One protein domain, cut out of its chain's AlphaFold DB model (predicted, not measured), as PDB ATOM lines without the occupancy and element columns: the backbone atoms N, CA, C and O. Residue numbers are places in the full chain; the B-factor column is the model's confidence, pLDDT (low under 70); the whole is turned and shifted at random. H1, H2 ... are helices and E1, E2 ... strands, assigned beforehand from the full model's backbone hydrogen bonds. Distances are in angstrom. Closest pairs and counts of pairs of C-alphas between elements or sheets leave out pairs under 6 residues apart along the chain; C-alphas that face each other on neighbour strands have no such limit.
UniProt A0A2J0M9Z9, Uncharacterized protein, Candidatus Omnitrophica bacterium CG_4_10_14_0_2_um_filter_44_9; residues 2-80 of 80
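AT A GLANCE: This is residues 2 to 80 of the 80 residues of an uncharacterized protein of Candidatus Omnitrophica bacterium CG_4_10_14_0_2_um_filter_44_9 (UniProt A0A2J0M9Z9). Residues 2 to 24 of helix H1 stick out as an arm from a compact head, where helix H2 crosses a strongly twisted sheet. The 79 printed residues include, in order, H1, E1, E2, E3, E4, H2, class mixed; the strands form a meander, each the antiparallel neighbour of the one before. The whole is only just extended, close to loose: radius of gyration of the C-alphas 17.7 A, spans 61 by 25 by 21 A.

HOW THE PARTS SIT: H1, residues 2 to 28, only grazes the sheet. E1, residues 29 to 34, E2, 39 to 44, E3, 50 to 54, and E4, 60 to 62, form hairpins in turn. H2, residues 67 to 79, runs across the strands; its closest C-alpha to E3, Gln 72, is 5.6 A from that of Val 50. Every O i to N i+4 pair in H2 is within hydrogen-bond range, 19 of 23 in H1.

IN THESE COORDINATES: H1, 39.4 A long, begins at C-alpha 2 (-52.203, -1.677, -57.023); H2 ends at C-alpha 79 (-33.180, 40.484, -22.322).

THE WHOLE: The printed part has no cut; pLDDT is under 70 at residues 2 to 26.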
ATOM      1  N   LYS A   2     -52.775  -3.010 -56.702       55.16
ATOM      2  CA  LYS A   2     -52.203  -1.677 -57.023       55.16
ATOM      3  C   LYS A   2     -53.038  -0.467 -56.551       55.16
ATOM      4  O   LYS A   2     -52.468   0.524 -56.123       55.16
ATOM      5  N   LYS A   3     -54.377  -0.554 -56.567       56.06
ATOM      6  CA  LYS A   3     -55.273   0.556 -56.172       56.06
ATOM      7  C   LYS A   3     -55.228   0.890 -54.671       56.06
ATOM      8  O   LYS A   3     -55.356   2.049 -54.312       56.06
ATOM      9  N   ILE A   4     -55.003  -0.105 -53.809       64.44
ATOM     10  CA  ILE A   4     -54.991   0.077 -52.345       64.44
ATOM     11  C   ILE A   4     -53.713   0.801 -51.911       64.44
ATOM     12  O   ILE A   4     -53.772   1.718 -51.101       64.44
ATOM     13  N   ALA A   5     -52.573   0.451 -52.518       62.59
ATOM     14  CA  ALA A   5     -51.302   1.124 -52.263       62.59
ATOM     15  C   ALA A   5     -51.351   2.616 -52.634       62.59
ATOM     16  O   ALA A   5     -50.825   3.442 -51.901       62.59
ATOM     17  N   VAL A   6     -52.032   2.970 -53.731       67.31
ATOM     18  CA  VAL A   6     -52.182   4.367 -54.174       67.31
ATOM     19  C   VAL A   6     -53.035   5.179 -53.197       67.31
ATOM     20  O   VAL A   6     -52.669   6.301 -52.863       67.31
ATOM     21  N   VAL A   7     -54.128   4.604 -52.685       68.19
ATOM     22  CA  VAL A   7     -54.977   5.267 -51.679       68.19
ATOM     23  C   VAL A   7     -54.223   5.456 -50.361       68.19
ATOM     24  O   VAL A   7     -54.312   6.525 -49.766       68.19
ATOM     25  N   LEU A   8     -53.428   4.463 -49.942       63.78
ATOM     26  CA  LEU A   8     -52.604   4.556 -48.733       63.78
ATOM     27  C   LEU A   8     -51.486   5.606 -48.867       63.78
ATOM     28  O   LEU A   8     -51.165   6.295 -47.904       63.78
ATOM     29  N   LEU A   9     -50.900   5.750 -50.062       64.94
ATOM     30  CA  LEU A   9     -49.877   6.764 -50.335       64.94
ATOM     31  C   LEU A   9     -50.471   8.181 -50.302       64.94
ATOM     32  O   LEU A   9     -49.870   9.098 -49.745       64.94
ATOM     33  N   LEU A  10     -51.668   8.347 -50.876       64.56
ATOM     34  CA  LEU A  10     -52.398   9.617 -50.907       64.56
ATOM     35  C   LEU A  10     -52.802  10.084 -49.506       64.56
ATOM     36  O   LEU A  10     -52.642  11.261 -49.194       64.56
ATOM     37  N   THR A  11     -53.271   9.186 -48.638       61.81
ATOM     38  CA  THR A  11     -53.616   9.556 -47.255       61.81
ATOM     39  C   THR A  11     -52.384   9.932 -46.433       61.81
ATOM     40  O   THR A  11     -52.449  10.872 -45.638       61.81
ATOM     41  N   LEU A  12     -51.239   9.282 -46.668       61.06
ATOM     42  CA  LEU A  12     -49.975   9.632 -46.011       61.06
ATOM     43  C   LEU A  12     -49.463  11.020 -46.435       61.06
ATOM     44  O   LEU A  12     -49.016  11.800 -45.593       61.06
ATOM     45  N   LEU A  13     -49.588  11.353 -47.724       60.66
ATOM     46  CA  LEU A  13     -49.212  12.658 -48.286       60.66
ATOM     47  C   LEU A  13     -50.064  13.817 -47.747       60.66
ATOM     48  O   LEU A  13     -49.567  14.935 -47.661       60.66
ATOM     49  N   ILE A  14     -51.317  13.563 -47.360       61.88
ATOM     50  CA  ILE A  14     -52.214  14.580 -46.784       61.88
ATOM     51  C   ILE A  14     -51.972  14.748 -45.275       61.88
ATOM     52  O   ILE A  14     -52.074  15.856 -44.750       61.88
ATOM     53  N   ALA A  15     -51.611  13.674 -44.566       59.59
ATOM     54  CA  ALA A  15     -51.340  13.724 -43.127       59.59
ATOM     55  C   ALA A  15     -49.968  14.343 -42.784       59.59
ATOM     56  O   ALA A  15     -49.824  14.999 -41.748       59.59
ATOM     57  N   ALA A  16     -48.969  14.173 -43.655       58.31
ATOM     58  CA  ALA A  16     -47.620  14.712 -43.473       58.31
ATOM     59  C   ALA A  16     -47.540  16.254 -43.325       58.31
ATOM     60  O   ALA A  16     -46.882  16.711 -42.384       58.31
ATOM     61  N   PRO A  17     -48.192  17.087 -44.165       56.47
ATOM     62  CA  PRO A  17     -48.064  18.544 -44.072       56.47
ATOM     63  C   PRO A  17     -48.627  19.112 -42.763       56.47
ATOM     64  O   PRO A  17     -48.050  20.047 -42.209       56.47
ATOM     65  N   CYS A  18     -49.684  18.509 -42.207       53.78
ATOM     66  CA  CYS A  18     -50.280  18.966 -40.947       53.78
ATOM     67  C   CYS A  18     -49.326  18.783 -39.748       53.78
ATOM     68  O   CYS A  18     -49.265  19.628 -38.853       53.78
ATOM     69  N   GLN A  19     -48.516  17.720 -39.743       56.03
ATOM     70  CA  GLN A  19     -47.509  17.503 -38.696       56.03
ATOM     71  C   GLN A  19     -46.228  18.320 -38.929       56.03
ATOM     72  O   GLN A  19     -45.584  18.746 -37.965       56.03
ATOM     73  N   ALA A  20     -45.887  18.597 -40.192       55.75
ATOM     74  CA  ALA A  20     -44.729  19.411 -40.552       55.75
ATOM     75  C   ALA A  20     -44.861  20.862 -40.064       55.75
ATOM     76  O   ALA A  20     -43.894  21.409 -39.533       55.75
ATOM     77  N   GLU A  21     -46.049  21.472 -40.150       56.16
ATOM     78  CA  GLU A  21     -46.272  22.834 -39.636       56.16
ATOM     79  C   GLU A  21     -46.058  22.933 -38.118       56.16
ATOM     80  O   GLU A  21     -45.462  23.892 -37.619       56.16
ATOM     81  N   SER A  22     -46.499  21.919 -37.368       62.62
ATOM     82  CA  SER A  22     -46.336  21.866 -35.910       62.62
ATOM     83  C   SER A  22     -44.864  21.731 -35.502       62.62
ATOM     84  O   SER A  22     -44.390  22.436 -34.605       62.62
ATOM     85  N   LEU A  23     -44.107  20.877 -36.198       63.09
ATOM     86  CA  LEU A  23     -42.669  20.712 -35.964       63.09
ATOM     87  C   LEU A  23     -41.875  21.949 -36.390       63.09
ATOM     88  O   LEU A  23     -41.020  22.414 -35.637       63.09
ATOM     89  N   PHE A  24     -42.198  22.535 -37.542       67.62
ATOM     90  CA  PHE A  24     -41.554  23.755 -38.025       67.62
ATOM     91  C   PHE A  24     -41.737  24.913 -37.041       67.62
ATOM     92  O   PHE A  24     -40.769  25.593 -36.696       67.62
ATOM     93  N   ASN A  25     -42.944  25.090 -36.494       66.56
ATOM     94  CA  ASN A  25     -43.195  26.121 -35.489       66.56
ATOM     95  C   ASN A  25     -42.380  25.907 -34.202       66.56
ATOM     96  O   ASN A  25     -41.887  26.881 -33.633       66.56
ATOM     97  N   LYS A  26     -42.160  24.660 -33.767       69.75
ATOM     98  CA  LYS A  26     -41.292  24.362 -32.609       69.75
ATOM     99  C   LYS A  26     -39.813  24.663 -32.867       69.75
ATOM    100  O   LYS A  26     -39.095  25.037 -31.939       69.75
ATOM    101  N   VAL A  27     -39.350  24.498 -34.106       78.81
ATOM    102  CA  VAL A  27     -37.960  24.792 -34.487       78.81
ATOM    103  C   VAL A  27     -37.749  26.296 -34.643       78.81
ATOM    104  O   VAL A  27     -36.782  26.844 -34.119       78.81
ATOM    105  N   VAL A  28     -38.666  26.983 -35.325       84.56
ATOM    106  CA  VAL A  28     -38.523  28.407 -35.663       84.56
ATOM    107  C   VAL A  28     -38.804  29.319 -34.477       84.56
ATOM    108  O   VAL A  28     -38.199  30.389 -34.380       84.56
ATOM    109  N   TYR A  29     -39.690  28.921 -33.567       87.50
ATOM    110  CA  TYR A  29     -40.078  29.746 -32.432       87.50
ATOM    111  C   TYR A  29     -39.591  29.159 -31.106       87.50
ATOM    112  O   TYR A  29     -39.643  27.955 -30.870       87.50
ATOM    113  N   LYS A  30     -39.105  30.025 -30.217       89.62
ATOM    114  CA  LYS A  30     -38.829  29.697 -28.816       89.62
ATOM    115  C   LYS A  30     -39.955  30.232 -27.936       89.62
ATOM    116  O   LYS A  30     -40.432  31.344 -28.154       89.62
ATOM    117  N   ASN A  31     -40.360  29.434 -26.954       90.44
ATOM    118  CA  ASN A  31     -41.284  29.858 -25.910       90.44
ATOM    119  C   ASN A  31     -40.511  30.664 -24.858       90.44
ATOM    120  O   ASN A  31     -39.508  30.183 -24.333       90.44
ATOM    121  N   VAL A  32     -40.965  31.882 -24.579       90.25
ATOM    122  CA  VAL A  32     -40.385  32.780 -23.580       90.25
ATOM    123  C   VAL A  32     -41.492  33.251 -22.650       90.25
ATOM    124  O   VAL A  32     -42.516  33.747 -23.111       90.25
ATOM    125  N   LEU A  33     -41.280  33.120 -21.342       91.81
ATOM    126  CA  LEU A  33     -42.141  33.741 -20.342       91.81
ATOM    127  C   LEU A  33     -41.766  35.220 -20.211       91.81
ATOM    128  O   LEU A  33     -40.649  35.535 -19.798       91.81
ATOM    129  N   LEU A  34     -42.692  36.117 -20.549       90.12
ATOM    130  CA  LEU A  34     -42.544  37.542 -20.266       90.12
ATOM    131  C   LEU A  34     -42.989  37.824 -18.838       90.12
ATOM    132  O   LEU A  34     -44.179  37.728 -18.531       90.12
ATOM    133  N   MET A  35     -42.047  38.203 -17.978       86.88
ATOM    134  CA  MET A  35     -42.307  38.456 -16.560       86.88
ATOM    135  C   MET A  35     -43.250  39.642 -16.342       86.88
ATOM    136  O   MET A  35     -44.118  39.572 -15.479       86.88
ATOM    137  N   ALA A  36     -43.151  40.682 -17.178       85.56
ATOM    138  CA  ALA A  36     -43.963  41.897 -17.065       85.56
ATOM    139  C   ALA A  36     -45.480  41.650 -17.159       85.56
ATOM    140  O   ALA A  36     -46.270  42.393 -16.588       85.56
ATOM    141  N   VAL A  37     -45.885  40.613 -17.892       87.00
ATOM    142  CA  VAL A  37     -47.296  40.275 -18.149       87.00
ATOM    143  C   VAL A  37     -47.643  38.852 -17.721       87.00
ATOM    144  O   VAL A  37     -48.768  38.417 -17.943       87.00
ATOM    145  N   GLN A  38     -46.680  38.128 -17.139       88.94
ATOM    146  CA  GLN A  38     -46.783  36.715 -16.765       88.94
ATOM    147  C   GLN A  38     -47.402  35.847 -17.871       88.94
ATOM    148  O   GLN A  38     -48.268  35.011 -17.628       88.94
ATOM    149  N   ARG A  39     -46.980  36.068 -19.122       88.81
ATOM    150  CA  ARG A  39     -47.495  35.329 -20.282       88.81
ATOM    151  C   ARG A  39     -46.386  34.735 -21.118       88.81
ATOM    152  O   ARG A  39     -45.357  35.366 -21.359       88.81
ATOM    153  N   HIS A  40     -46.644  33.532 -21.612       91.69
ATOM    154  CA  HIS A  40     -45.789  32.876 -22.583       91.69
ATOM    155  C   HIS A  40     -45.999  33.475 -23.973       91.69
ATOM    156  O   HIS A  40     -47.124  33.607 -24.461       91.69
ATOM    157  N   VAL A  41     -44.903  33.822 -24.636       91.38
ATOM    158  CA  VAL A  41     -44.899  34.286 -26.022       91.38
ATOM    159  C   VAL A  41     -43.966  33.434 -26.864       91.38
ATOM    160  O   VAL A  41     -42.943  32.931 -26.397       91.38
ATOM    161  N   LEU A  42     -44.313  33.291 -28.137       91.06
ATOM    162  CA  LEU A  42     -43.437  32.704 -29.133       91.06
ATOM    163  C   LEU A  42     -42.633  33.796 -29.827       91.06
ATOM    164  O   LEU A  42     -43.177  34.666 -30.524       91.06
ATOM    165  N   VAL A  43     -41.320  33.689 -29.664       90.75
ATOM    166  CA  VAL A  43     -40.332  34.563 -30.288       90.75
ATOM    167  C   VAL A  43     -39.642  33.796 -31.398       90.75
ATOM    168  O   VAL A  43     -39.204  32.664 -31.203       90.75
ATOM    169  N   ASN A  44     -39.547  34.393 -32.578       90.44
ATOM    170  CA  ASN A  44     -38.814  33.784 -33.677       90.44
ATOM    171  C   ASN A  44     -37.319  33.724 -33.320       90.44
ATOM    172  O   ASN A  44     -36.735  34.742 -32.957       90.44
ATOM    173  N   ARG A  45     -36.694  32.550 -33.420       87.25
ATOM    174  CA  ARG A  45     -35.289  32.350 -33.035       87.25
ATOM    175  C   ARG A  45     -34.301  33.119 -33.914       87.25
ATOM    176  O   ARG A  45     -33.260  33.512 -33.414       87.25
ATOM    177  N   LEU A  46     -34.626  33.322 -35.192       86.00
ATOM    178  CA  LEU A  46     -33.737  33.963 -36.169       86.00
ATOM    179  C   LEU A  46     -33.858  35.487 -36.151       86.00
ATOM    180  O   LEU A  46     -32.869  36.196 -36.244       86.00
ATOM    181  N   THR A  47     -35.088  35.992 -36.063       88.31
ATOM    182  CA  THR A  47     -35.361  37.439 -36.130       88.31
ATOM    183  C   THR A  47     -35.536  38.084 -34.764       88.31
ATOM    184  O   THR A  47     -35.670  39.300 -34.693       88.31
ATOM    185  N   GLU A  48     -35.628  37.280 -33.703       88.31
ATOM    186  CA  GLU A  48     -35.907  37.707 -32.325       88.31
ATOM    187  C   GLU A  48     -37.212  38.508 -32.166       88.31
ATOM    188  O   GLU A  48     -37.448  39.169 -31.156       88.31
ATOM    189  N   LYS A  49     -38.105  38.406 -33.159       90.00
ATOM    190  CA  LYS A  49     -39.399  39.088 -33.165       90.00
ATOM    191  C   LYS A  49     -40.463  38.265 -32.453       90.00
ATOM    192  O   LYS A  49     -40.676  37.094 -32.785       90.00
ATOM    193  N   VAL A  50     -41.197  38.909 -31.553       90.56
ATOM    194  CA  VAL A  50     -42.381  38.344 -30.901       90.56
ATOM    195  C   VAL A  50     -43.535  38.291 -31.911       90.56
ATOM    196  O   VAL A  50     -43.844  39.282 -32.586       90.56
ATOM    197  N   ARG A  51     -44.151  37.114 -32.076       88.62
ATOM    198  CA  ARG A  51     -45.188  36.876 -33.106       88.62
ATOM    199  C   ARG A  51     -46.491  36.318 -32.544       88.62
ATOM    200  O   ARG A  51     -47.552  36.701 -33.038       88.62
ATOM    201  N   TYR A  52     -46.423  35.455 -31.531       89.69
ATOM    202  CA  TYR A  52     -47.606  34.811 -30.960       89.69
ATOM    203  C   TYR A  52     -47.594  34.864 -29.437       89.69
ATOM    204  O   TYR A  52     -46.530  34.868 -28.823       89.69
ATOM    205  N   ILE A  53     -48.781  34.850 -28.842       89.62
ATOM    206  CA  ILE A  53     -48.995  34.530 -27.429       89.62
ATOM    207  C   ILE A  53     -49.350  33.047 -27.359       89.62
ATOM    208  O   ILE A  53     -50.191  32.579 -28.131       89.62
ATOM    209  N   LEU A  54     -48.707  32.326 -26.449       88.50
ATOM    210  CA  LEU A  54     -49.064  30.960 -26.099       88.50
ATOM    211  C   LEU A  54     -50.043  31.019 -24.925       88.50
ATOM    212  O   LEU A  54     -49.708  31.532 -23.859       88.50
ATOM    213  N   LEU A  55     -51.259  30.532 -25.146       85.69
ATOM    214  CA  LEU A  55     -52.246  30.352 -24.088       85.69
ATOM    215  C   LEU A  55     -51.990  29.053 -23.314       85.69
ATOM    216  O   LEU A  55     -51.394  28.118 -23.849       85.69
ATOM    217  N   ASP A  56     -52.531  28.962 -22.100       81.94
ATOM    218  CA  ASP A  56     -52.378  27.794 -21.213       81.94
ATOM    219  C   ASP A  56     -52.944  26.499 -21.816       81.94
ATOM    220  O   ASP A  56     -52.481  25.403 -21.522       81.94
ATOM    221  N   ASN A  57     -53.907  26.619 -22.734       82.81
ATOM    222  CA  ASN A  57     -54.463  25.500 -23.499       82.81
ATOM    223  C   ASN A  57     -53.600  25.083 -24.708       82.81
ATOM    224  O   ASN A  57     -54.057  24.319 -25.558       82.81
ATOM    225  N   GLY A  58     -52.387  25.626 -24.842       79.88
ATOM    226  CA  GLY A  58     -51.474  25.353 -25.953       79.88
ATOM    227  C   GLY A  58     -51.821  26.079 -27.257       79.88
ATOM    228  O   GLY A  58     -51.126  25.900 -28.259       79.88
ATOM    229  N   LYS A  59     -52.872  26.908 -27.281       82.88
ATOM    230  CA  LYS A  59     -53.279  27.646 -28.482       82.88
ATOM    231  C   LYS A  59     -52.360  28.841 -28.731       82.88
ATOM    232  O   LYS A  59     -52.043  29.605 -27.821       82.88
ATOM    233  N   LEU A  60     -51.996  29.035 -29.996       86.31
ATOM    234  CA  LEU A  60     -51.200  30.171 -30.454       86.31
ATOM    235  C   LEU A  60     -52.105  31.282 -30.975       86.31
ATOM    236  O   LEU A  60     -52.869  31.077 -31.920       86.31
ATOM    237  N   ILE A  61     -52.004  32.471 -30.381       88.25
ATOM    238  CA  ILE A  61     -52.723  33.660 -30.844       88.25
ATOM    239  C   ILE A  61     -51.731  34.616 -31.507       88.25
ATOM    240  O   ILE A  61     -50.804  35.077 -30.838       88.25
ATOM    241  N   PRO A  62     -51.900  34.949 -32.800       89.50
ATOM    242  CA  PRO A  62     -51.044  35.926 -33.459       89.50
ATOM    243  C   PRO A  62     -51.261  37.315 -32.856       89.50
ATOM    244  O   PRO A  62     -52.394  37.793 -32.765       89.50
ATOM    245  N   ILE A  63     -50.171  37.987 -32.493       88.62
ATOM    246  CA  ILE A  63     -50.225  39.360 -31.986       88.62
ATOM    247  C   ILE A  63     -50.319  40.307 -33.182       88.62
ATOM    248  O   ILE A  63     -49.458  40.302 -34.067       88.62
ATOM    249  N   LYS A  64     -51.369  41.127 -33.216       87.00
ATOM    250  CA  LYS A  64     -51.634  42.082 -34.298       87.00
ATOM    251  C   LYS A  64     -51.671  43.516 -33.767       87.00
ATOM    252  O   LYS A  64     -51.915  43.745 -32.585       87.00
ATOM    253  N   GLY A  65     -51.441  44.473 -34.664       88.25
ATOM    254  CA  GLY A  65     -51.561  45.900 -34.368       88.25
ATOM    255  C   GLY A  65     -50.529  46.421 -33.351       88.25
ATOM    256  O   GLY A  65     -49.433  45.857 -33.248       88.25
ATOM    257  N   PRO A  66     -50.855  47.492 -32.602       87.19
ATOM    258  CA  PRO A  66     -49.912  48.173 -31.707       87.19
ATOM    259  C   PRO A  66     -49.436  47.295 -30.541       87.19
ATOM    260  O   PRO A  66     -48.315  47.468 -30.066       87.19
ATOM    261  N   ALA A  67     -50.222  46.290 -30.141       85.25
ATOM    262  CA  ALA A  67     -49.836  45.326 -29.109       85.25
ATOM    263  C   ALA A  67     -48.518  44.609 -29.445       85.25
ATOM    264  O   ALA A  67     -47.727  44.311 -28.554       85.25
ATOM    265  N   LYS A  68     -48.222  44.383 -30.734       89.50
ATOM    266  CA  LYS A  68     -46.965  43.752 -31.156       89.50
ATOM    267  C   LYS A  68     -45.741  44.540 -30.692       89.50
ATOM    268  O   LYS A  68     -44.766  43.932 -30.267       89.50
ATOM    269  N   LEU A  69     -45.800  45.870 -30.765       90.94
ATOM    270  CA  LEU A  69     -44.705  46.738 -30.334       90.94
ATOM    271  C   LEU A  69     -44.537  46.696 -28.813       90.94
ATOM    272  O   LEU A  69     -43.412  46.651 -28.335       90.94
ATOM    273  N   GLN A  70     -45.641  46.632 -28.064       91.12
ATOM    274  CA  GLN A  70     -45.610  46.525 -26.603       91.12
ATOM    275  C   GLN A  70     -44.981  45.204 -26.146       91.12
ATOM    276  O   GLN A  70     -44.046  45.213 -25.351       91.12
ATOM    277  N   PHE A  71     -45.432  44.071 -26.697       91.75
ATOM    278  CA  PHE A  71     -44.860  42.759 -26.379       91.75
ATOM    279  C   PHE A  71     -43.392  42.644 -26.810       91.75
ATOM    280  O   PHE A  71     -42.596  42.034 -26.099       91.75
ATOM    281  N   GLN A  72     -43.024  43.244 -27.948       93.31
ATOM    282  CA  GLN A  72     -41.628  43.309 -28.377       93.31
ATOM    283  C   GLN A  72     -40.782  44.121 -27.391       93.31
ATOM    284  O   GLN A  72     -39.759  43.626 -26.937       93.31
ATOM    285  N   ALA A  73     -41.234  45.314 -26.994       92.31
ATOM    286  CA  ALA A  73     -40.511  46.152 -26.041       92.31
ATOM    287  C   ALA A  73     -40.325  45.456 -24.682       92.31
ATOM    288  O   ALA A  73     -39.246  45.525 -24.101       92.31
ATOM    289  N   MET A  74     -41.341  44.735 -24.193       92.56
ATOM    290  CA  MET A  74     -41.238  43.933 -22.965       92.56
ATOM    291  C   MET A  74     -40.193  42.818 -23.089       92.56
ATOM    292  O   MET A  74     -39.408  42.606 -22.167       92.56
ATOM    293  N   TYR A  75     -40.172  42.113 -24.224       92.50
ATOM    294  CA  TYR A  75     -39.168  41.086 -24.496       92.50
ATOM    295  C   TYR A  75     -37.752  41.674 -24.556       92.50
ATOM    296  O   TYR A  75     -36.833  41.127 -23.948       92.50
ATOM    297  N   ASP A  76     -37.584  42.805 -25.242       91.50
ATOM    298  CA  ASP A  76     -36.291  43.473 -25.394       91.50
ATOM    299  C   ASP A  76     -35.769  44.013 -24.051       91.50
ATOM    300  O   ASP A  76     -34.568  43.953 -23.795       91.50
ATOM    301  N   LEU A  77     -36.662  44.492 -23.174       91.50
ATOM    302  CA  LEU A  77     -36.321  44.917 -21.812       91.50
ATOM    303  C   LEU A  77     -35.876  43.751 -20.929       91.50
ATOM    304  O   LEU A  77     -34.896  43.893 -20.215       91.50
ATOM    305  N   GLN A  78     -36.561  42.606 -20.987       91.50
ATOM    306  CA  GLN A  78     -36.219  41.436 -20.166       91.50
ATOM    307  C   GLN A  78     -34.891  40.781 -20.577       91.50
ATOM    308  O   GLN A  78     -34.301  40.023 -19.811       91.50
ATOM    309  N   ARG A  79     -34.444  41.016 -21.812       83.06
ATOM    310  CA  ARG A  79     -33.180  40.484 -22.322       83.06
ATOM    311  C   ARG A  79     -31.963  41.332 -21.920       83.06
ATOM    312  O   ARG A  79     -30.852  40.812 -21.998       83.06
ATOM    313  N   LYS A  80     -32.164  42.607 -21.575       73.31
ATOM    314  CA  LYS A  80     -31.104  43.490 -21.063       73.31
ATOM    315  C   LYS A  80     -30.773  43.146 -19.618       73.31
ATOM    316  O   LYS A  80     -29.568  43.216 -19.303       73.31
TER     317      LYS A  80